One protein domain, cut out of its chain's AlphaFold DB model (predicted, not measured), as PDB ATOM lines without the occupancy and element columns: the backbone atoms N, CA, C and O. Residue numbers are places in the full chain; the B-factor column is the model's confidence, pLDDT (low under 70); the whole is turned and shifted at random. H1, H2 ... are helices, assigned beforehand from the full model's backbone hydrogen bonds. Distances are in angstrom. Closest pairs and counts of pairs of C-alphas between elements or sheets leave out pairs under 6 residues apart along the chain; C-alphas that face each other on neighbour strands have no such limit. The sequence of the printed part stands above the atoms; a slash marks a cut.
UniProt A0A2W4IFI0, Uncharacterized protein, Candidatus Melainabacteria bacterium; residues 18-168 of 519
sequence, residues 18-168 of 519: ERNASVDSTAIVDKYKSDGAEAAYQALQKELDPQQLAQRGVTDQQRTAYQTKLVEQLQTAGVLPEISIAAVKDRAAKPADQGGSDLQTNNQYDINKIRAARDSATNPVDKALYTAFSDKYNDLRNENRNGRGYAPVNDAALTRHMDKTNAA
ATOM      1  N   GLU A  18      21.565  -0.424  31.613       75.00
ATOM      2  CA  GLU A  18      20.672  -1.279  32.401       75.00
ATOM      3  C   GLU A  18      20.632  -2.728  31.902       75.00
ATOM      4  O   GLU A  18      20.627  -3.658  32.711       75.00
ATOM      5  N   ARG A  19      20.586  -2.933  30.577       69.19
ATOM      6  CA  ARG A  19      20.515  -4.274  29.983       69.19
ATOM      7  C   ARG A  19      21.832  -5.019  30.105       69.19
ATOM      8  O   ARG A  19      21.814  -6.182  30.494       69.19
ATOM      9  N   ASN A  20      22.949  -4.342  29.839       71.12
ATOM     10  CA  ASN A  20      24.276  -4.917  30.057       71.12
ATOM     11  C   ASN A  20      24.455  -5.294  31.540       71.12
ATOM     12  O   ASN A  20      24.769  -6.439  31.851       71.12
ATOM     13  N   ALA A  21      24.119  -4.381  32.461       75.38
ATOM     14  CA  ALA A  21      24.198  -4.646  33.897       75.38
ATOM     15  C   ALA A  21      23.343  -5.850  34.325       75.38
ATOM     16  O   ALA A  21      23.796  -6.646  35.141       75.38
ATOM     17  N   SER A  22      22.145  -6.023  33.750       72.12
ATOM     18  CA  SER A  22      21.229  -7.136  34.065       72.12
ATOM     19  C   SER A  22      21.782  -8.515  33.728       72.12
ATOM     20  O   SER A  22      21.474  -9.488  34.418       72.12
ATOM     21  N   VAL A  23      22.546  -8.624  32.649       69.25
ATOM     22  CA  VAL A  23      23.124  -9.900  32.214       69.25
ATOM     23  C   VAL A  23      24.333 -10.234  33.067       69.25
ATOM     24  O   VAL A  23      24.429 -11.339  33.603       69.25
ATOM     25  N   ASP A  24      25.200  -9.249  33.268       72.69
ATOM     26  CA  ASP A  24      26.414  -9.416  34.054       72.69
ATOM     27  C   ASP A  24      26.085  -9.650  35.537       72.69
ATOM     28  O   ASP A  24      26.670 -10.529  36.170       72.69
ATOM     29  N   SER A  25      25.077  -8.961  36.092       76.88
ATOM     30  CA  SER A  25      24.610  -9.201  37.464       76.88
ATOM     31  C   SER A  25      24.061 -10.615  37.640       76.88
ATOM     32  O   SER A  25      24.344 -11.249  38.656       76.88
ATOM     33  N   THR A  26      23.345 -11.146  36.644       74.06
ATOM     34  CA  THR A  26      22.844 -12.529  36.654       74.06
ATOM     35  C   THR A  26      24.003 -13.522  36.688       74.06
ATOM     36  O   THR A  26      24.040 -14.395  37.553       74.06
ATOM     37  N   ALA A  27      25.003 -13.333  35.823       73.12
ATOM     38  CA  ALA A  27      26.190 -14.180  35.788       73.12
ATOM     39  C   ALA A  27      26.991 -14.124  37.104       73.12
ATOM     40  O   ALA A  27      27.436 -15.158  37.607       73.12
ATOM     41  N   ILE A  28      27.133 -12.939  37.706       78.50
ATOM     42  CA  ILE A  28      27.813 -12.748  38.995       78.50
ATOM     43  C   ILE A  28      27.028 -13.407  40.141       78.50
ATOM     44  O   ILE A  28      27.624 -14.057  41.002       78.50
ATOM     45  N   VAL A  29      25.699 -13.289  40.154       76.44
ATOM     46  CA  VAL A  29      24.827 -13.941  41.147       76.44
ATOM     47  C   VAL A  29      24.883 -15.463  41.012       76.44
ATOM     48  O   VAL A  29      24.957 -16.164  42.021       76.44
ATOM     49  N   ASP A  30      24.894 -15.989  39.792       74.56
ATOM     50  CA  ASP A  30      25.018 -17.428  39.551       74.56
ATOM     51  C   ASP A  30      26.394 -17.946  39.976       74.56
ATOM     52  O   ASP A  30      26.495 -19.010  40.598       74.56
ATOM     53  N   LYS A  31      27.455 -17.161  39.750       80.69
ATOM     54  CA  LYS A  31      28.786 -17.430  40.307       80.69
ATOM     55  C   LYS A  31      28.801 -17.414  41.828       80.69
ATOM     56  O   LYS A  31      29.404 -18.300  42.422       80.69
ATOM     57  N   TYR A  32      28.085 -16.496  42.469       83.44
ATOM     58  CA  TYR A  32      27.951 -16.504  43.925       83.44
ATOM     59  C   TYR A  32      27.248 -17.776  44.426       83.44
ATOM     60  O   TYR A  32      27.748 -18.444  45.327       83.44
ATOM     61  N   LYS A  33      26.128 -18.161  43.804       74.75
ATOM     62  CA  LYS A  33      25.350 -19.347  44.199       74.75
ATOM     63  C   LYS A  33      26.099 -20.667  43.983       74.75
ATOM     64  O   LYS A  33      25.881 -21.611  44.735       74.75
ATOM     65  N   SER A  34      26.957 -20.749  42.967       72.31
ATOM     66  CA  SER A  34      27.690 -21.975  42.606       72.31
ATOM     67  C   SER A  34      29.083 -22.058  43.238       72.31
ATOM     68  O   SER A  34      29.425 -23.055  43.885       72.31
ATOM     69  N   ASP A  35      29.865 -20.992  43.097       74.69
ATOM     70  CA  ASP A  35      31.301 -20.959  43.376       74.69
ATOM     71  C   ASP A  35      31.642 -20.094  44.607       74.69
ATOM     72  O   ASP A  35      32.708 -20.258  45.198       74.69
ATOM     73  N   GLY A  36      30.719 -19.238  45.055       80.88
ATOM     74  CA  GLY A  36      30.853 -18.418  46.260       80.88
ATOM     75  C   GLY A  36      31.363 -16.995  46.012       80.88
ATOM     76  O   GLY A  36      31.636 -16.574  44.885       80.88
ATOM     77  N   ALA A  37      31.475 -16.228  47.098       86.62
ATOM     78  CA  ALA A  37      31.774 -14.794  47.074       86.62
ATOM     79  C   ALA A  37      33.086 -14.402  46.362       86.62
ATOM     80  O   ALA A  37      33.117 -13.381  45.678       86.62
ATOM     81  N   GLU A  38      34.155 -15.203  46.464       87.44
ATOM     82  CA  GLU A  38      35.441 -14.900  45.805       87.44
ATOM     83  C   GLU A  38      35.346 -15.026  44.279       87.44
ATOM     84  O   GLU A  38      35.825 -14.158  43.550       87.44
ATOM     85  N   ALA A  39      34.657 -16.055  43.781       83.44
ATOM     86  CA  ALA A  39      34.428 -16.244  42.352       83.44
ATOM     87  C   ALA A  39      33.495 -15.170  41.774       83.44
ATOM     88  O   ALA A  39      33.737 -14.663  40.678       83.44
ATOM     89  N   ALA A  40      32.461 -14.784  42.525       86.00
ATOM     90  CA  ALA A  40      31.580 -13.679  42.159       86.00
ATOM     91  C   ALA A  40      32.326 -12.334  42.126       86.00
ATOM     92  O   ALA A  40      32.121 -11.543  41.208       86.00
ATOM     93  N   TYR A  41      33.244 -12.095  43.069       91.38
ATOM     94  CA  TYR A  41      34.100 -10.910  43.053       91.38
ATOM     95  C   TYR A  41      35.053 -10.895  41.851       91.38
ATOM     96  O   TYR A  41      35.178  -9.873  41.183       91.38
ATOM     97  N   GLN A  42      35.680 -12.025  41.515       86.81
ATOM     98  CA  GLN A  42      36.528 -12.119  40.321       86.81
ATOM     99  C   GLN A  42      35.738 -11.927  39.023       86.81
ATOM    100  O   GLN A  42      36.251 -11.309  38.091       86.81
ATOM    101  N   ALA A  43      34.503 -12.434  38.952       82.56
ATOM    102  CA  ALA A  43      33.603 -12.163  37.834       82.56
ATOM    103  C   ALA A  43      33.310 -10.658  37.743       82.56
ATOM    104  O   ALA A  43      33.573 -10.059  36.708       82.56
ATOM    105  N   LEU A  44      32.918 -10.022  38.853       86.69
ATOM    106  CA  LEU A  44      32.703  -8.576  38.925       86.69
ATOM    107  C   LEU A  44      33.936  -7.772  38.475       86.69
ATOM    108  O   LEU A  44      33.794  -6.812  37.732       86.69
ATOM    109  N   GLN A  45      35.152  -8.155  38.881       83.50
ATOM    110  CA  GLN A  45      36.378  -7.470  38.451       83.50
ATOM    111  C   GLN A  45      36.624  -7.580  36.939       83.50
ATOM    112  O   GLN A  45      37.070  -6.610  36.331       83.50
ATOM    113  N   LYS A  46      36.312  -8.728  36.325       77.31
ATOM    114  CA  LYS A  46      36.441  -8.921  34.871       77.31
ATOM    115  C   LYS A  46      35.466  -8.045  34.087       77.31
ATOM    116  O   LYS A  46      35.868  -7.467  33.084       77.31
ATOM    117  N   GLU A  47      34.237  -7.896  34.576       71.56
ATOM    118  CA  GLU A  47      33.225  -7.024  33.958       71.56
ATOM    119  C   GLU A  47      33.577  -5.530  34.052       71.56
ATOM    120  O   GLU A  47      33.106  -4.703  33.272       71.56
ATOM    121  N   LEU A  48      34.440  -5.172  35.004       69.81
ATOM    122  CA  LEU A  48      34.845  -3.794  35.271       69.81
ATOM    123  C   LEU A  48      36.186  -3.409  34.648       69.81
ATOM    124  O   LEU A  48      36.643  -2.289  34.888       69.81
ATOM    125  N   ASP A  49      36.803  -4.292  33.859       69.00
ATOM    126  CA  ASP A  49      38.106  -4.055  33.240       69.00
ATOM    127  C   ASP A  49      38.085  -2.771  32.373       69.00
ATOM    128  O   ASP A  49      37.422  -2.723  31.324       69.00
ATOM    129  N   PRO A  50      38.823  -1.712  32.773       58.16
ATOM    130  CA  PRO A  50      38.835  -0.436  32.069       58.16
ATOM    131  C   PRO A  50      39.321  -0.553  30.624       58.16
ATOM    132  O   PRO A  50      38.866   0.214  29.776       58.16
ATOM    133  N   GLN A  51      40.212  -1.505  30.319       56.72
ATOM    134  CA  GLN A  51      40.704  -1.706  28.956       56.72
ATOM    135  C   GLN A  51      39.610  -2.282  28.055       56.72
ATOM    136  O   GLN A  51      39.465  -1.837  26.917       56.72
ATOM    137  N   GLN A  52      38.778  -3.190  28.571       62.31
ATOM    138  CA  GLN A  52      37.656  -3.750  27.814       62.31
ATOM    139  C   GLN A  52      36.538  -2.734  27.592       62.31
ATOM    140  O   GLN A  52      35.932  -2.717  26.522       62.31
ATOM    141  N   LEU A  53      36.284  -1.857  28.564       57.81
ATOM    142  CA  LEU A  53      35.261  -0.816  28.447       57.81
ATOM    143  C   LEU A  53      35.732   0.363  27.573       57.81
ATOM    144  O   LEU A  53      34.937   0.914  26.811       57.81
ATOM    145  N   ALA A  54      37.017   0.731  27.622       56.22
ATOM    146  CA  ALA A  54      37.588   1.811  26.810       56.22
ATOM    147  C   ALA A  54      37.811   1.416  25.337       56.22
ATOM    148  O   ALA A  54      37.538   2.218  24.445       56.22
ATOM    149  N   GLN A  55      38.218   0.171  25.050       55.31
ATOM    150  CA  GLN A  55      38.374  -0.334  23.672       55.31
ATOM    151  C   GLN A  55      37.050  -0.407  22.888       55.31
ATOM    152  O   GLN A  55      37.062  -0.560  21.669       55.31
ATOM    153  N   ARG A  56      35.902  -0.282  23.569       57.09
ATOM    154  CA  ARG A  56      34.556  -0.432  22.991       57.09
ATOM    155  C   ARG A  56      33.824   0.897  22.751       57.09
ATOM    156  O   ARG A  56      32.641   0.880  22.423       57.09
ATOM    157  N   GLY A  57      34.508   2.039  22.891       58.69
ATOM    158  CA  GLY A  57      33.948   3.370  22.598       58.69
ATOM    159  C   GLY A  57      32.909   3.873  23.610       58.69
ATOM    160  O   GLY A  57      32.122   4.759  23.286       58.69
ATOM    161  N   VAL A  58      32.887   3.304  24.820       65.06
ATOM    162  CA  VAL A  58      31.934   3.642  25.889       65.06
ATOM    163  C   VAL A  58      32.363   4.933  26.581       65.06
ATOM    164  O   VAL A  58      33.489   5.022  27.081       65.06
ATOM    165  N   THR A  59      31.471   5.925  26.648       75.31
ATOM    166  CA  THR A  59      31.763   7.189  27.343       75.31
ATOM    167  C   THR A  59      31.870   6.975  28.853       75.31
ATOM    168  O   THR A  59      31.257   6.060  29.410       75.31
ATOM    169  N   ASP A  60      32.598   7.842  29.561       76.75
ATOM    170  CA  ASP A  60      32.694   7.756  31.027       76.75
ATOM    171  C   ASP A  60      31.318   7.885  31.707       76.75
ATOM    172  O   ASP A  60      31.058   7.250  32.733       76.75
ATOM    173  N   GLN A  61      30.392   8.630  31.091       78.81
ATOM    174  CA  GLN A  61      29.005   8.742  31.542       78.81
ATOM    175  C   GLN A  61      28.251   7.406  31.413       78.81
ATOM    176  O   GLN A  61      27.577   6.988  32.356       78.81
ATOM    177  N   GLN A  62      28.397   6.697  30.287       75.56
ATOM    178  CA  GLN A  62      27.804   5.367  30.088       75.56
ATOM    179  C   GLN A  62      28.427   4.314  31.009       75.56
ATOM    180  O   GLN A  62      27.715   3.455  31.531       75.56
ATOM    181  N   ARG A  63      29.739   4.403  31.252       77.69
ATOM    182  CA  ARG A  63      30.461   3.523  32.178       77.69
ATOM    183  C   ARG A  63      29.956   3.690  33.608       77.69
ATOM    184  O   ARG A  63      29.632   2.701  34.260       77.69
ATOM    185  N   THR A  64      29.824   4.933  34.062       82.69
ATOM    186  CA  THR A  64      29.303   5.255  35.398       82.69
ATOM    187  C   THR A  64      27.859   4.773  35.560       82.69
ATOM    188  O   THR A  64      27.521   4.169  36.578       82.69
ATOM    189  N   ALA A  65      27.012   4.982  34.544       82.00
ATOM    190  CA  ALA A  65      25.631   4.496  34.540       82.00
ATOM    191  C   ALA A  65      25.552   2.961  34.622       82.00
ATOM    192  O   ALA A  65      24.812   2.430  35.447       82.00
ATOM    193  N   TYR A  66      26.358   2.247  33.830       84.00
ATOM    194  CA  TYR A  66      26.441   0.782  33.862       84.00
ATOM    195  C   TYR A  66      26.885   0.270  35.236       84.00
ATOM    196  O   TYR A  66      26.214  -0.570  35.826       84.00
ATOM    197  N   GLN A  67      27.965   0.830  35.783       84.94
ATOM    198  CA  GLN A  67      28.501   0.454  37.094       84.94
ATOM    199  C   GLN A  67      27.488   0.685  38.219       84.94
ATOM    200  O   GLN A  67      27.340  -0.156  39.103       84.94
ATOM    201  N   THR A  68      26.753   1.796  38.161       86.44
ATOM    202  CA  THR A  68      25.691   2.113  39.126       86.44
ATOM    203  C   THR A  68      24.559   1.088  39.041       86.44
ATOM    204  O   THR A  68      24.137   0.549  40.062       86.44
ATOM    205  N   LYS A  69      24.120   0.737  37.825       83.38
ATOM    206  CA  LYS A  69      23.071  -0.271  37.610       83.38
ATOM    207  C   LYS A  69      23.489  -1.677  38.018       83.38
ATOM    208  O   LYS A  69      22.687  -2.401  38.605       83.38
ATOM    209  N   LEU A  70      24.743  -2.044  37.771       84.69
ATOM    210  CA  LEU A  70      25.300  -3.323  38.196       84.69
ATOM    211  C   LEU A  70      25.280  -3.444  39.727       84.69
ATOM    212  O   LEU A  70      24.826  -4.453  40.263       84.69
ATOM    213  N   VAL A  71      25.689  -2.388  40.439       89.19
ATOM    214  CA  VAL A  71      25.616  -2.321  41.908       89.19
ATOM    215  C   VAL A  71      24.178  -2.447  42.413       89.19
ATOM    216  O   VAL A  71      23.927  -3.274  43.288       89.19
ATOM    217  N   GLU A  72      23.233  -1.671  41.867       87.81
ATOM    218  CA  GLU A  72      21.815  -1.700  42.272       87.81
ATOM    219  C   GLU A  72      21.220  -3.118  42.178       87.81
ATOM    220  O   GLU A  72      20.495  -3.575  43.070       87.81
ATOM    221  N   GLN A  73      21.553  -3.845  41.112       80.62
ATOM    222  CA  GLN A  73      21.062  -5.204  40.887       80.62
ATOM    223  C   GLN A  73      21.730  -6.232  41.806       80.62
ATOM    224  O   GLN A  73      21.037  -7.077  42.374       80.62
ATOM    225  N   LEU A  74      23.047  -6.141  42.024       85.94
ATOM    226  CA  LEU A  74      23.755  -7.005  42.980       85.94
ATOM    227  C   LEU A  74      23.306  -6.758  44.430       85.94
ATOM    228  O   LEU A  74      23.265  -7.692  45.235       85.94
ATOM    229  N   GLN A  75      22.936  -5.518  44.762       81.75
ATOM    230  CA  GLN A  75      22.354  -5.167  46.055       81.75
ATOM    231  C   GLN A  75      20.950  -5.755  46.215       81.75
ATOM    232  O   GLN A  75      20.661  -6.364  47.242       81.75
ATOM    233  N   THR A  76      20.105  -5.649  45.186       79.00
ATOM    234  CA  THR A  76      18.747  -6.222  45.182       79.00
ATOM    235  C   THR A  76      18.777  -7.748  45.279       79.00
ATOM    236  O   THR A  76      17.967  -8.347  45.981       79.00
ATOM    237  N   ALA A  77      19.751  -8.391  44.630       73.62
ATOM    238  CA  ALA A  77      19.982  -9.828  44.739       73.62
ATOM    239  C   ALA A  77      20.562 -10.258  46.103       73.62
ATOM    240  O   ALA A  77      20.684 -11.455  46.362       73.62
ATOM    241  N   GLY A  78      20.935  -9.308  46.970       79.62
ATOM    242  CA  GLY A  78      21.488  -9.578  48.297       79.62
ATOM    243  C   GLY A  78      22.894 -10.185  48.289       79.62
ATOM    244  O   GLY A  78      23.333 -10.695  49.315       79.62
ATOM    245  N   VAL A  79      23.608 -10.146  47.158       84.44
ATOM    246  CA  VAL A  79      24.954 -10.740  47.026       84.44
ATOM    247  C   VAL A  79      26.077  -9.739  47.303       84.44
ATOM    248  O   VAL A  79      27.188 -10.134  47.651       84.44
ATOM    249  N   LEU A  80      25.790  -8.435  47.194       88.00
ATOM    250  CA  LEU A  80      26.775  -7.364  47.373       88.00
ATOM    251  C   LEU A  80      27.506  -7.399  48.737       88.00
ATOM    252  O   LEU A  80      28.728  -7.240  48.730       88.00
ATOM    253  N   PRO A  81      26.842  -7.654  49.888       87.44
ATOM    254  CA  PRO A  81      27.533  -7.753  51.176       87.44
ATOM    255  C   PRO A  81      28.576  -8.873  51.220       87.44
ATOM    256  O   PRO A  81      29.667  -8.672  51.743       87.44
ATOM    257  N   GLU A  82      28.299 -10.026  50.618       86.38
ATOM    258  CA  GLU A  82      29.211 -11.176  50.647       86.38
ATOM    259  C   GLU A  82      30.381 -10.988  49.672       86.38
ATOM    260  O   GLU A  82      31.539 -11.230  50.019       86.38
ATOM    261  N   ILE A  83      30.104 -10.444  48.482       90.62
ATOM    262  CA  ILE A  83      31.128 -10.058  47.497       90.62
ATOM    263  C   ILE A  83      32.059  -8.976  48.072       90.62
ATOM    264  O   ILE A  83      33.259  -8.976  47.795       90.62
ATOM    265  N   SER A  84      31.539  -8.080  48.918       91.88
ATOM    266  CA  SER A  84      32.341  -7.028  49.551       91.88
ATOM    267  C   SER A  84      33.430  -7.559  50.487       91.88
ATOM    268  O   SER A  84      34.508  -6.968  50.566       91.88
ATOM    269  N   ILE A  85      33.195  -8.703  51.143       89.44
ATOM    270  CA  ILE A  85      34.192  -9.349  52.006       89.44
ATOM    271  C   ILE A  85      35.358  -9.869  51.163       89.44
ATOM    272  O   ILE A  85      36.517  -9.629  51.504       89.44
ATOM    273  N   ALA A  86      35.062 -10.516  50.032       89.12
ATOM    274  CA  ALA A  86      36.085 -10.955  49.085       89.12
ATOM    275  C   ALA A  86      36.884  -9.766  48.519       89.12
ATOM    276  O   ALA A  86      38.109  -9.831  48.440       89.12
ATOM    277  N   ALA A  87      36.205  -8.657  48.206       89.31
ATOM    278  CA  ALA A  87      36.843  -7.448  47.693       89.31
ATOM    279  C   ALA A  87      37.835  -6.819  48.682       89.31
ATOM    280  O   ALA A  87      38.945  -6.446  48.304       89.31
ATOM    281  N   VAL A  88      37.448  -6.700  49.954       87.25
ATOM    282  CA  VAL A  88      38.301  -6.112  50.993       87.25
ATOM    283  C   VAL A  88      39.489  -7.020  51.329       87.25
ATOM    284  O   VAL A  88      40.595  -6.506  51.501       87.25
ATOM    285  N   LYS A  89      39.305  -8.349  51.330       86.38
ATOM    286  CA  LYS A  89      40.407  -9.317  51.478       86.38
ATOM    287  C   LYS A  89      41.416  -9.222  50.328       86.38
ATOM    288  O   LYS A  89      42.615  -9.145  50.582       86.38
ATOM    289  N   ASP A  90      40.945  -9.185  49.078       86.44
ATOM    290  CA  ASP A  90      41.811  -9.067  47.893       86.44
ATOM    291  C   ASP A  90      42.631  -7.768  47.910       86.44
ATOM    292  O   ASP A  90      43.821  -7.771  47.607       86.44
ATOM    293  N   ARG A  91      42.021  -6.651  48.328       81.88
ATOM    294  CA  ARG A  91      42.710  -5.356  48.431       81.88
ATOM    295  C   ARG A  91      43.699  -5.288  49.585       81.88
ATOM    296  O   ARG A  91      44.773  -4.732  49.401       81.88
ATOM    297  N   ALA A  92      43.368  -5.863  50.740       79.38
ATOM    298  CA  ALA A  92      44.284  -5.925  51.879       79.38
ATOM    299  C   ALA A  92      45.517  -6.805  51.601       79.38
ATOM    300  O   ALA A  92      46.562  -6.605  52.212       79.38
ATOM    301  N   ALA A  93      45.411  -7.756  50.667       77.19
ATOM    302  CA  ALA A  93      46.517  -8.613  50.245       77.19
ATOM    303  C   ALA A  93      47.449  -7.967  49.197       77.19
ATOM    304  O   ALA A  93      48.500  -8.535  48.889       77.19
ATOM    305  N   LYS A  94      47.084  -6.807  48.630       75.88
ATOM    306  CA  LYS A  94      47.891  -6.124  47.607       75.88
ATOM    307  C   LYS A  94      48.978  -5.243  48.238       75.88
ATOM    308  O   LYS A  94      48.747  -4.644  49.286       75.88
ATOM    309  N   PRO A  95      50.148  -5.108  47.587       69.62
ATOM    310  CA  PRO A  95      51.151  -4.109  47.951       69.62
ATOM    311  C   PRO A  95      50.588  -2.677  47.919       69.62
ATOM    312  O   PRO A  95      49.718  -2.366  47.100       69.62
ATOM    313  N   ALA A  96      51.091  -1.790  48.785       61.62
ATOM    314  CA  ALA A  96      50.577  -0.422  48.928       61.62
ATOM    315  C   ALA A  96      50.654   0.407  47.632       61.62
ATOM    316  O   ALA A  96      49.759   1.192  47.324       61.62
ATOM    317  N   ASP A  97      51.692   0.174  46.835       54.47
ATOM    318  CA  ASP A  97      51.933   0.751  45.511       54.47
ATOM    319  C   ASP A  97      50.982   0.223  44.418       54.47
ATOM    320  O   ASP A  97      50.838   0.856  43.374       54.47
ATOM    321  N   GLN A  98      50.274  -0.884  44.665       54.06
ATOM    322  CA  GLN A  98      49.274  -1.474  43.761       54.06
ATOM    323  C   GLN A  98      47.828  -1.202  44.205       54.06
ATOM    324  O   GLN A  98      46.900  -1.926  43.837       54.06
ATOM    325  N   GLY A  99      47.620  -0.168  45.025       52.28
ATOM    326  CA  GLY A  99      46.309   0.137  45.596       52.28
ATOM    327  C   GLY A  99      45.945  -0.745  46.793       52.28
ATOM    328  O   GLY A  99      44.775  -0.795  47.179       52.28
ATOM    329  N   GLY A 100      46.936  -1.416  47.391       58.00
ATOM    330  CA  GLY A 100      46.840  -1.990  48.724       58.00
ATOM    331  C   GLY A 100      46.605  -0.885  49.740       58.00
ATOM    332  O   GLY A 100      47.529  -0.254  50.245       58.00
ATOM    333  N   SER A 101      45.346  -0.598  50.028       56.59
ATOM    334  CA  SER A 101      45.044   0.181  51.214       56.59
ATOM    335  C   SER A 101      45.509  -0.652  52.410       56.59
ATOM    336  O   SER A 101      45.216  -1.847  52.473       56.59
ATOM    337  N   ASP A 102      46.241  -0.038  53.343       70.81
ATOM    338  CA  ASP A 102      46.577  -0.623  54.645       70.81
ATOM    339  C   ASP A 102      45.289  -0.787  55.472       70.81
ATOM    340  O   ASP A 102      45.159  -0.233  56.550       70.81
ATOM    341  N   LEU A 103      44.279  -1.494  54.950       77.00
ATOM    342  CA  LEU A 103      42.943  -1.694  55.520       77.00
ATOM    343  C   LEU A 103      42.999  -2.465  56.836       77.00
ATOM    344  O   LEU A 103      41.960  -2.686  57.455       77.00
ATOM    345  N   GLN A 104      44.190  -2.894  57.242       77.25
ATOM    346  CA  GLN A 104      44.443  -3.639  58.449       77.25
ATOM    347  C   GLN A 104      45.294  -2.822  59.431       77.25
ATOM    348  O   GLN A 104      46.118  -1.999  59.057       77.25
ATOM    349  N   THR A 105      45.096  -3.051  60.722       74.06
ATOM    350  CA  THR A 105      45.973  -2.599  61.802       74.06
ATOM    351  C   THR A 105      46.145  -3.792  62.737       74.06
ATOM    352  O   THR A 105      45.155  -4.349  63.207       74.06
ATOM    353  N   ASN A 106      47.381  -4.231  63.005       71.44
ATOM    354  CA  ASN A 106      47.660  -5.380  63.884       71.44
ATOM    355  C   ASN A 106      46.891  -6.671  63.504       71.44
ATOM    356  O   ASN A 106      46.347  -7.349  64.379       71.44
ATOM    357  N   ASN A 107      46.841  -7.017  62.209       70.06
ATOM    358  CA  ASN A 107      46.108  -8.173  61.653       70.06
ATOM    359  C   ASN A 107      44.577  -8.120  61.839       70.06
ATOM    360  O   ASN A 107      43.906  -9.155  61.890       70.06
ATOM    361  N   GLN A 108      44.013  -6.922  61.981       79.88
ATOM    362  CA  GLN A 108      42.575  -6.689  62.129       79.88
ATOM    363  C   GLN A 108      42.132  -5.662  61.104       79.88
ATOM    364  O   GLN A 108      42.835  -4.678  60.902       79.88
ATOM    365  N   TYR A 109      40.970  -5.855  60.493       83.75
ATOM    366  CA  TYR A 109      40.416  -4.868  59.577       83.75
ATOM    367  C   TYR A 109      40.038  -3.598  60.336       83.75
ATOM    368  O   TYR A 109      39.320  -3.642  61.334       83.75
ATOM    369  N   ASP A 110      40.528  -2.463  59.858       85.19
ATOM    370  CA  ASP A 110      40.313  -1.160  60.463       85.19
ATOM    371  C   ASP A 110      39.158  -0.444  59.758       85.19
ATOM    372  O   ASP A 110      39.277   0.047  58.631       85.19
ATOM    373  N   ILE A 111      38.018  -0.366  60.446       84.88
ATOM    374  CA  ILE A 111      36.802   0.250  59.911       84.88
ATOM    375  C   ILE A 111      36.989   1.722  59.528       84.88
ATOM    376  O   ILE A 111      36.325   2.199  58.609       84.88
ATOM    377  N   ASN A 112      37.889   2.455  60.189       84.75
ATOM    378  CA  ASN A 112      38.137   3.854  59.846       84.75
ATOM    379  C   ASN A 112      38.923   3.958  58.540       84.75
ATOM    380  O   ASN A 112      38.603   4.803  57.706       84.75
ATOM    381  N   LYS A 113      39.888   3.059  58.318       85.62
ATOM    382  CA  LYS A 113      40.626   2.989  57.051       85.62
ATOM    383  C   LYS A 113      39.740   2.519  55.897       85.62
ATOM    384  O   LYS A 113      39.829   3.069  54.805       85.62
ATOM    385  N   ILE A 114      38.814   1.593  56.147       85.94
ATOM    386  CA  ILE A 114      37.799   1.178  55.163       85.94
ATOM    387  C   ILE A 114      36.853   2.336  54.811       85.94
ATOM    388  O   ILE A 114      36.554   2.546  53.636       85.94
ATOM    389  N   ARG A 115      36.404   3.126  55.797       87.50
ATOM    390  CA  ARG A 115      35.588   4.329  55.547       87.50
ATOM    391  C   ARG A 115      36.360   5.390  54.768       87.50
ATOM    392  O   ARG A 115      35.814   5.952  53.829       87.50
ATOM    393  N   ALA A 116      37.632   5.615  55.094       85.50
ATOM    394  CA  ALA A 116      38.483   6.516  54.322       85.50
ATOM    395  C   ALA A 116      38.645   6.033  52.869       85.50
ATOM    396  O   ALA A 116      38.494   6.822  51.938       85.50
ATOM    397  N   ALA A 117      38.859   4.726  52.660       84.12
ATOM    398  CA  ALA A 117      38.923   4.126  51.329       84.12
ATOM    399  C   ALA A 117      37.602   4.301  50.556       84.12
ATOM    400  O   ALA A 117      37.628   4.699  49.392       84.12
ATOM    401  N   ARG A 118      36.451   4.097  51.215       87.12
ATOM    402  CA  ARG A 118      35.111   4.382  50.669       87.12
ATOM    403  C   ARG A 118      34.966   5.836  50.230       87.12
ATOM    404  O   ARG A 118      34.466   6.091  49.139       87.12
ATOM    405  N   ASP A 119      35.370   6.775  51.080       85.69
ATOM    406  CA  ASP A 119      35.191   8.209  50.838       85.69
ATOM    407  C   ASP A 119      36.122   8.712  49.717       85.69
ATOM    408  O   ASP A 119      35.766   9.637  48.990       85.69
ATOM    409  N   SER A 120      37.266   8.048  49.517       83.88
ATOM    410  CA  SER A 120      38.197   8.294  48.405       83.88
ATOM    411  C   SER A 120      37.846   7.568  47.094       83.88
ATOM    412  O   SER A 120      38.433   7.865  46.053       83.88
ATOM    413  N   ALA A 121      36.910   6.612  47.117       83.12
ATOM    414  CA  ALA A 121      36.571   5.802  45.952       83.12
ATOM    415  C   ALA A 121      35.751   6.606  44.928       83.12
ATOM    416  O   ALA A 121      34.629   7.039  45.199       83.12
ATOM    417  N   THR A 122      36.301   6.757  43.722       78.56
ATOM    418  CA  THR A 122      35.644   7.432  42.589       78.56
ATOM    419  C   THR A 122      34.821   6.477  41.723       78.56
ATOM    420  O   THR A 122      33.865   6.905  41.082       78.56
ATOM    421  N   ASN A 123      35.144   5.179  41.730       82.12
ATOM    422  CA  ASN A 123      34.367   4.141  41.056       82.12
ATOM    423  C   ASN A 123      33.108   3.797  41.888       82.12
ATOM    424  O   ASN A 123      33.250   3.416  43.057       82.12
ATOM    425  N   PRO A 124      31.888   3.876  41.312       84.44
ATOM    426  CA  PRO A 124      30.646   3.511  41.996       84.44
ATOM    427  C   PRO A 124      30.661   2.104  42.603       84.44
ATOM    428  O   PRO A 124      30.133   1.910  43.696       84.44
ATOM    429  N   VAL A 125      31.300   1.135  41.940       86.88
ATOM    430  CA  VAL A 125      31.401  -0.242  42.440       86.88
ATOM    431  C   VAL A 125      32.278  -0.315  43.679       86.88
ATOM    432  O   VAL A 125      31.870  -0.888  44.683       86.88
ATOM    433  N   ASP A 126      33.459   0.295  43.642       86.25
ATOM    434  CA  ASP A 126      34.383   0.298  44.778       86.25
ATOM    435  C   ASP A 126      33.753   0.958  45.998       86.25
ATOM    436  O   ASP A 126      33.805   0.426  47.109       86.25
ATOM    437  N   LYS A 127      33.094   2.099  45.778       88.56
ATOM    438  CA  LYS A 127      32.363   2.810  46.820       88.56
ATOM    439  C   LYS A 127      31.252   1.940  47.412       88.56
ATOM    440  O   LYS A 127      31.096   1.901  48.634       88.56
ATOM    441  N   ALA A 128      30.511   1.217  46.576       90.94
ATOM    442  CA  ALA A 128      29.453   0.316  47.017       90.94
ATOM    443  C   ALA A 128      29.987  -0.906  47.779       90.94
ATOM    444  O   ALA A 128      29.434  -1.252  48.821       90.94
ATOM    445  N   LEU A 129      31.088  -1.512  47.327       91.38
ATOM    446  CA  LEU A 129      31.740  -2.627  48.015       91.38
ATOM    447  C   LEU A 129      32.262  -2.192  49.391       91.38
ATOM    448  O   LEU A 129      31.971  -2.850  50.382       91.38
ATOM    449  N   TYR A 130      32.948  -1.052  49.506       90.50
ATOM    450  CA  TYR A 130      33.386  -0.567  50.820       90.50
ATOM    451  C   TYR A 130      32.224  -0.160  51.736       90.50
ATOM    452  O   TYR A 130      32.329  -0.304  52.955       90.50
ATOM    453  N   THR A 131      31.119   0.335  51.172       90.50
ATOM    454  CA  THR A 131      29.897   0.632  51.935       90.50
ATOM    455  C   THR A 131      29.294  -0.655  52.488       90.50
ATOM    456  O   THR A 131      29.180  -0.793  53.702       90.50
ATOM    457  N   ALA A 132      29.034  -1.635  51.620       91.31
ATOM    458  CA  ALA A 132      28.478  -2.927  52.005       91.31
ATOM    459  C   ALA A 132      29.375  -3.662  53.016       91.31
ATOM    460  O   ALA A 132      28.870  -4.234  53.981       91.31
ATOM    461  N   PHE A 133      30.702  -3.583  52.860       91.00
ATOM    462  CA  PHE A 133      31.630  -4.150  53.835       91.00
ATOM    463  C   PHE A 133      31.597  -3.399  55.164       91.00
ATOM    464  O   PHE A 133      31.654  -4.026  56.214       91.00
ATOM    465  N   SER A 134      31.511  -2.065  55.151       87.88
ATOM    466  CA  SER A 134      31.436  -1.270  56.384       87.88
ATOM    467  C   SER A 134      30.197  -1.613  57.207       87.88
ATOM    468  O   SER A 134      30.278  -1.677  58.435       87.88
ATOM    469  N   ASP A 135      29.072  -1.849  56.535       86.12
ATOM    470  CA  ASP A 135      27.826  -2.274  57.168       86.12
ATOM    471  C   ASP A 135      27.985  -3.690  57.733       86.12
ATOM    472  O   ASP A 135      27.818  -3.910  58.935       86.12
ATOM    473  N   LYS A 136      28.485  -4.616  56.905       84.56
ATOM    474  CA  LYS A 136      28.736  -6.006  57.291       84.56
ATOM    475  C   LYS A 136      29.754  -6.146  58.424       84.56
ATOM    476  O   LYS A 136      29.611  -7.001  59.289       84.56
ATOM    477  N   TYR A 137      30.773  -5.296  58.467       83.81
ATOM    478  CA  TYR A 137      31.773  -5.260  59.529       83.81
ATOM    479  C   TYR A 137      31.124  -5.008  60.895       83.81
ATOM    480  O   TYR A 137      31.510  -5.632  61.885       83.81
ATOM    481  N   ASN A 138      30.126  -4.119  60.963       77.19
ATOM    482  CA  ASN A 138      29.405  -3.855  62.208       77.19
ATOM    483  C   ASN A 138      28.546  -5.056  62.614       77.19
ATOM    484  O   ASN A 138      28.536  -5.406  63.795       77.19
ATOM    485  N   ASP A 139      27.912  -5.728  61.652       79.25
ATOM    486  CA  ASP A 139      27.153  -6.958  61.900       79.25
ATOM    487  C   ASP A 139      28.059  -8.068  62.436       79.25
ATOM    488  O   ASP A 139      27.793  -8.624  63.497       79.25
ATOM    489  N   LEU A 140      29.201  -8.314  61.792       75.12
ATOM    490  CA  LEU A 140      30.189  -9.309  62.225       75.12
ATOM    491  C   LEU A 140      30.762  -8.995  63.606       75.12
ATOM    492  O   LEU A 140      30.973  -9.885  64.432       75.12
ATOM    493  N   ARG A 141      31.010  -7.715  63.887       75.06
ATOM    494  CA  ARG A 141      31.453  -7.256  65.205       75.06
ATOM    495  C   ARG A 141      30.391  -7.510  66.278       75.06
ATOM    496  O   ARG A 141      30.751  -7.832  67.409       75.06
ATOM    497  N   ASN A 142      29.110  -7.375  65.938       70.00
ATOM    498  CA  ASN A 142      27.987  -7.614  66.843       70.00
ATOM    499  C   ASN A 142      27.691  -9.113  67.028       70.00
ATOM    500  O   ASN A 142      27.470  -9.543  68.157       70.00
ATOM    501  N   GLU A 143      27.769  -9.923  65.972       66.50
ATOM    502  CA  GLU A 143      27.621 -11.386  66.027       66.50
ATOM    503  C   GLU A 143      28.698 -12.032  66.910       66.50
ATOM    504  O   GLU A 143      28.409 -12.900  67.737       66.50
ATOM    505  N   ASN A 144      29.939 -11.546  66.820       61.34
ATOM    506  CA  ASN A 144      31.044 -12.010  67.660       61.34
ATOM    507  C   ASN A 144      30.950 -11.528  69.128       61.34
ATOM    508  O   ASN A 144      31.777 -11.907  69.960       61.34
ATOM    509  N   ARG A 145      29.956 -10.694  69.470       57.00
ATOM    510  CA  ARG A 145      29.796 -10.054  70.787       57.00
ATOM    511  C   ARG A 145      29.034 -10.904  71.806       57.00
ATOM    512  O   ARG A 145      29.071 -10.578  72.990       57.00
ATOM    513  N   ASN A 146      28.448 -12.033  71.399       55.38
ATOM    514  CA  ASN A 146      27.772 -12.998  72.281       55.38
ATOM    515  C   ASN A 146      28.725 -13.763  73.241       55.38
ATOM    516  O   ASN A 146      28.379 -14.839  73.720       55.38
ATOM    517  N   GLY A 147      29.928 -13.239  73.534       44.97
ATOM    518  CA  GLY A 147      30.952 -13.961  74.297       44.97
ATOM    519  C   GLY A 147      31.906 -13.161  75.193       44.97
ATOM    520  O   GLY A 147      32.169 -13.656  76.282       44.97
ATOM    521  N   ARG A 148      32.454 -11.992  74.801       40.19
ATOM    522  CA  ARG A 148      33.336 -11.111  75.627       40.19
ATOM    523  C   ARG A 148      33.897  -9.952  74.780       40.19
ATOM    524  O   ARG A 148      34.749 -10.188  73.934       40.19
ATOM    525  N   GLY A 149      33.504  -8.705  75.059       49.03
ATOM    526  CA  GLY A 149      34.165  -7.505  74.511       49.03
ATOM    527  C   GLY A 149      34.092  -7.345  72.983       49.03
ATOM    528  O   GLY A 149      33.491  -8.150  72.280       49.03
ATOM    529  N   TYR A 150      34.650  -6.253  72.454       47.09
ATOM    530  CA  TYR A 150      34.711  -6.022  71.008       47.09
ATOM    531  C   TYR A 150      35.694  -7.002  70.361       47.09
ATOM    532  O   TYR A 150      36.895  -6.743  70.335       47.09
ATOM    533  N   ALA A 151      35.192  -8.123  69.847       56.84
ATOM    534  CA  ALA A 151      36.008  -9.028  69.057       56.84
ATOM    535  C   ALA A 151      36.431  -8.322  67.755       56.84
ATOM    536  O   ALA A 151      35.575  -7.775  67.050       56.84
ATOM    537  N   PRO A 152      37.733  -8.296  67.438       65.62
ATOM    538  CA  PRO A 152      38.205  -7.681  66.213       65.62
ATOM    539  C   PRO A 152      37.820  -8.526  64.998       65.62
ATOM    540  O   PRO A 152      37.923  -9.754  65.024       65.62
ATOM    541  N   VAL A 153      37.400  -7.870  63.916       79.81
ATOM    542  CA  VAL A 153      37.153  -8.544  62.638       79.81
ATOM    543  C   VAL A 153      38.508  -8.739  61.961       79.81
ATOM    544  O   VAL A 153      39.134  -7.785  61.514       79.81
ATOM    545  N   ASN A 154      38.990  -9.975  61.934       81.12
ATOM    546  CA  ASN A 154      40.244 -10.368  61.290       81.12
ATOM    547  C   ASN A 154      39.980 -11.338  60.127       81.12
ATOM    548  O   ASN A 154      38.846 -11.780  59.925       81.12
ATOM    549  N   ASP A 155      41.026 -11.712  59.389       80.06
ATOM    550  CA  ASP A 155      40.922 -12.632  58.244       80.06
ATOM    551  C   ASP A 155      40.223 -13.952  58.585       80.06
ATOM    552  O   ASP A 155      39.424 -14.466  57.800       80.06
ATOM    553  N   ALA A 156      40.476 -14.490  59.779       79.50
ATOM    554  CA  ALA A 156      39.864 -15.735  60.229       79.50
ATOM    555  C   ALA A 156      38.362 -15.582  60.525       79.50
ATOM    556  O   ALA A 156      37.606 -16.539  60.360       79.50
ATOM    557  N   ALA A 157      37.922 -14.416  61.004       77.06
ATOM    558  CA  ALA A 157      36.509 -14.116  61.219       77.06
ATOM    559  C   ALA A 157      35.777 -13.918  59.884       77.06
ATOM    560  O   ALA A 157      34.707 -14.492  59.688       77.06
ATOM    561  N   LEU A 158      36.385 -13.183  58.947       80.81
ATOM    562  CA  LEU A 158      35.830 -12.981  57.607       80.81
ATOM    563  C   LEU A 158      35.714 -14.295  56.828       80.81
ATOM    564  O   LEU A 158      34.665 -14.576  56.259       80.81
ATOM    565  N   THR A 159      36.758 -15.126  56.849       80.62
ATOM    566  CA  THR A 159      36.774 -16.408  56.124       80.62
ATOM    567  C   THR A 159      35.697 -17.358  56.648       80.62
ATOM    568  O   THR A 159      34.904 -17.873  55.868       80.62
ATOM    569  N   ARG A 160      35.569 -17.500  57.977       78.00
ATOM    570  CA  ARG A 160      34.505 -18.318  58.584       78.00
ATOM    571  C   ARG A 160      33.104 -17.832  58.224       78.00
ATOM    572  O   ARG A 160      32.203 -18.649  58.047       78.00
ATOM    573  N   HIS A 161      32.910 -16.518  58.145       81.88
ATOM    574  CA  HIS A 161      31.625 -15.967  57.743       81.88
ATOM    575  C   HIS A 161      31.299 -16.304  56.285       81.88
ATOM    576  O   HIS A 161      30.222 -16.830  56.021       81.88
ATOM    577  N   MET A 162      32.247 -16.072  55.372       78.94
ATOM    578  CA  MET A 162      32.089 -16.387  53.949       78.94
ATOM    579  C   MET A 162      31.792 -17.870  53.715       78.94
ATOM    580  O   MET A 162      30.914 -18.200  52.923       78.94
ATOM    581  N   ASP A 163      32.477 -18.775  54.416       73.69
ATOM    582  CA  ASP A 163      32.228 -20.216  54.291       73.69
ATOM    583  C   ASP A 163      30.783 -20.573  54.678       73.69
ATOM    584  O   ASP A 163      30.111 -21.338  53.980       73.69
ATOM    585  N   LYS A 164      30.273 -19.970  55.760       77.56
ATOM    586  CA  LYS A 164      28.898 -20.167  56.235       77.56
ATOM    587  C   LYS A 164      27.864 -19.606  55.255       77.56
ATOM    588  O   LYS A 164      26.873 -20.280  54.969       77.56
ATOM    589  N   THR A 165      28.056 -18.387  54.753       74.69
ATOM    590  CA  THR A 165      27.097 -17.746  53.841       74.69
ATOM    591  C   THR A 165      27.092 -18.404  52.463       74.69
ATOM    592  O   THR A 165      26.014 -18.653  51.917       74.69
ATOM    593  N   ASN A 166      28.258 -18.814  51.954       71.44
ATOM    594  CA  ASN A 166      28.371 -19.601  50.725       71.44
ATOM    595  C   ASN A 166      27.658 -20.961  50.844       71.44
ATOM    596  O   ASN A 166      27.007 -21.395  49.894       71.44
ATOM    597  N   ALA A 167      27.747 -21.634  51.998       64.94
ATOM    598  CA  ALA A 167      27.043 -22.899  52.229       64.94
ATOM    599  C   ALA A 167      25.512 -22.723  52.207       64.94
ATOM    600  O   ALA A 167      24.823 -23.446  51.488       64.94
ATOM    601  N   ALA A 168      24.989 -21.715  52.911       65.12
ATOM    602  CA  ALA A 168      23.553 -21.419  52.936       65.12
ATOM    603  C   ALA A 168      23.005 -21.002  51.556       65.12
ATOM    604  O   ALA A 168      21.891 -21.371  51.179       65.12
TER     605      ALA A 168
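What this domain is: This is residues 18 to 168 of the 519 residues of an uncharacterized protein of Candidatus Melainabacteria bacterium (UniProt A0A2W4IFI0). The longest helix, H7, crosses H5 in the middle of the domain; H2 crosses H5 as well, and H8 packs along it, so that these three helices surround H5. Toward one end of the long axis H1 folds back into H2 as a helical hairpin, H4 crosses H1, and the small helix H3 lies beyond them; H6 packs side by side with H7 as a second hairpin, and the link from H7 to H8, with Arg 148, reaches the other end. Residues 55 to 61, between H3 and H4 and into H4, stick out. The printed part has 151 residues with eight named helices, H1 to H8 in order along the chain, and no named strand: the class is all helix, the named elements being helices. It is compact, with a radius of gyration of the C-alphas of 15.7 A, though the spans of 54 by 35 by 20 A make its outline only just elongated.

Where its parts are: H7, residues 124 to 143, is 28.4 A long and begins with C-alpha 124 at (30.646, 3.511, 41.996). H6 is residues 111 to 120, and H5 is residues 80 to 92, 18.1 A long. H8, residues 155 to 168, is 20.2 A long and ends with C-alpha 168 at (23.553, -21.419, 52.936). H4 is residues 60 to 76, 24.3 A. H1, residues 18 to 35, is 24.9 A long and begins with C-alpha 18 at (20.672, -1.279, 32.401). H2 is residues 37 to 47, and H3 is residues 50 to 54.

How they stand to each other: H7 touches H5, the hub, with residues 129 to 136 alone, about perpendicular at 82 degrees; the closest C-alphas, of Ser 84 and Leu 129, are 4.7 A apart. H6 and H7 are a hairpin at a shallow tilt of 14 degrees, with the C-alphas of Arg 118 and Lys 127 closest at 5.0 A. H7 touches H4 with residues 124 to 128 alone, the same way at a shallow tilt of 26 degrees; the C-alphas of Thr 68 and Pro 124 are closest, at 5.9 A. H2 touches residues 82 to 87 of H5, about perpendicular at 81 degrees, closest at the C-alphas of Ala 37 and Ile 83, 4.8 A. H8 touches H5 at a shallow tilt of 30 degrees, opposite ways, closest at the C-alphas of Glu 82 and Met 162, 6.8 A. H4 and H5 only just touch, only at the corner, with 3 pairs of C-alphas within 8 A, closest at Leu 74 and Leu 80, 5.3 A. H1 and H2 are a hairpin at a shallow tilt of 30 degrees, closest at the C-alphas of Tyr 32 and Ala 40, 4.9 A. H1 touches H4 at a steep tilt of 44 degrees, the same way, closest at the C-alphas of Ala 21 and Leu 70, 4.6 A. H3 is close to H4 but not clearly touching, with the C-alphas of Leu 53 and Arg 63 7.5 A apart. Every O i to N i+4 pair is within hydrogen-bond range in H1, H2, H3, H4, H6 and H8; in H5 it is 7 of 9 and in H7 15 of 16.

The domain as a whole: The two C-alphas farthest apart, of Gly 57 and Arg 148, are 55.0 A apart. The printed part has no cut. The links H5 to H6, 18 residues, and H7 to H8, 11 residues, are long; in the first, residues 104 to 105 pair with 108 to 109, antiparallel. The mean pLDDT of the printed part is 76.8, and 32 residues are under 70, among them residues 48 to 58, 95 to 101 and 143 to 152.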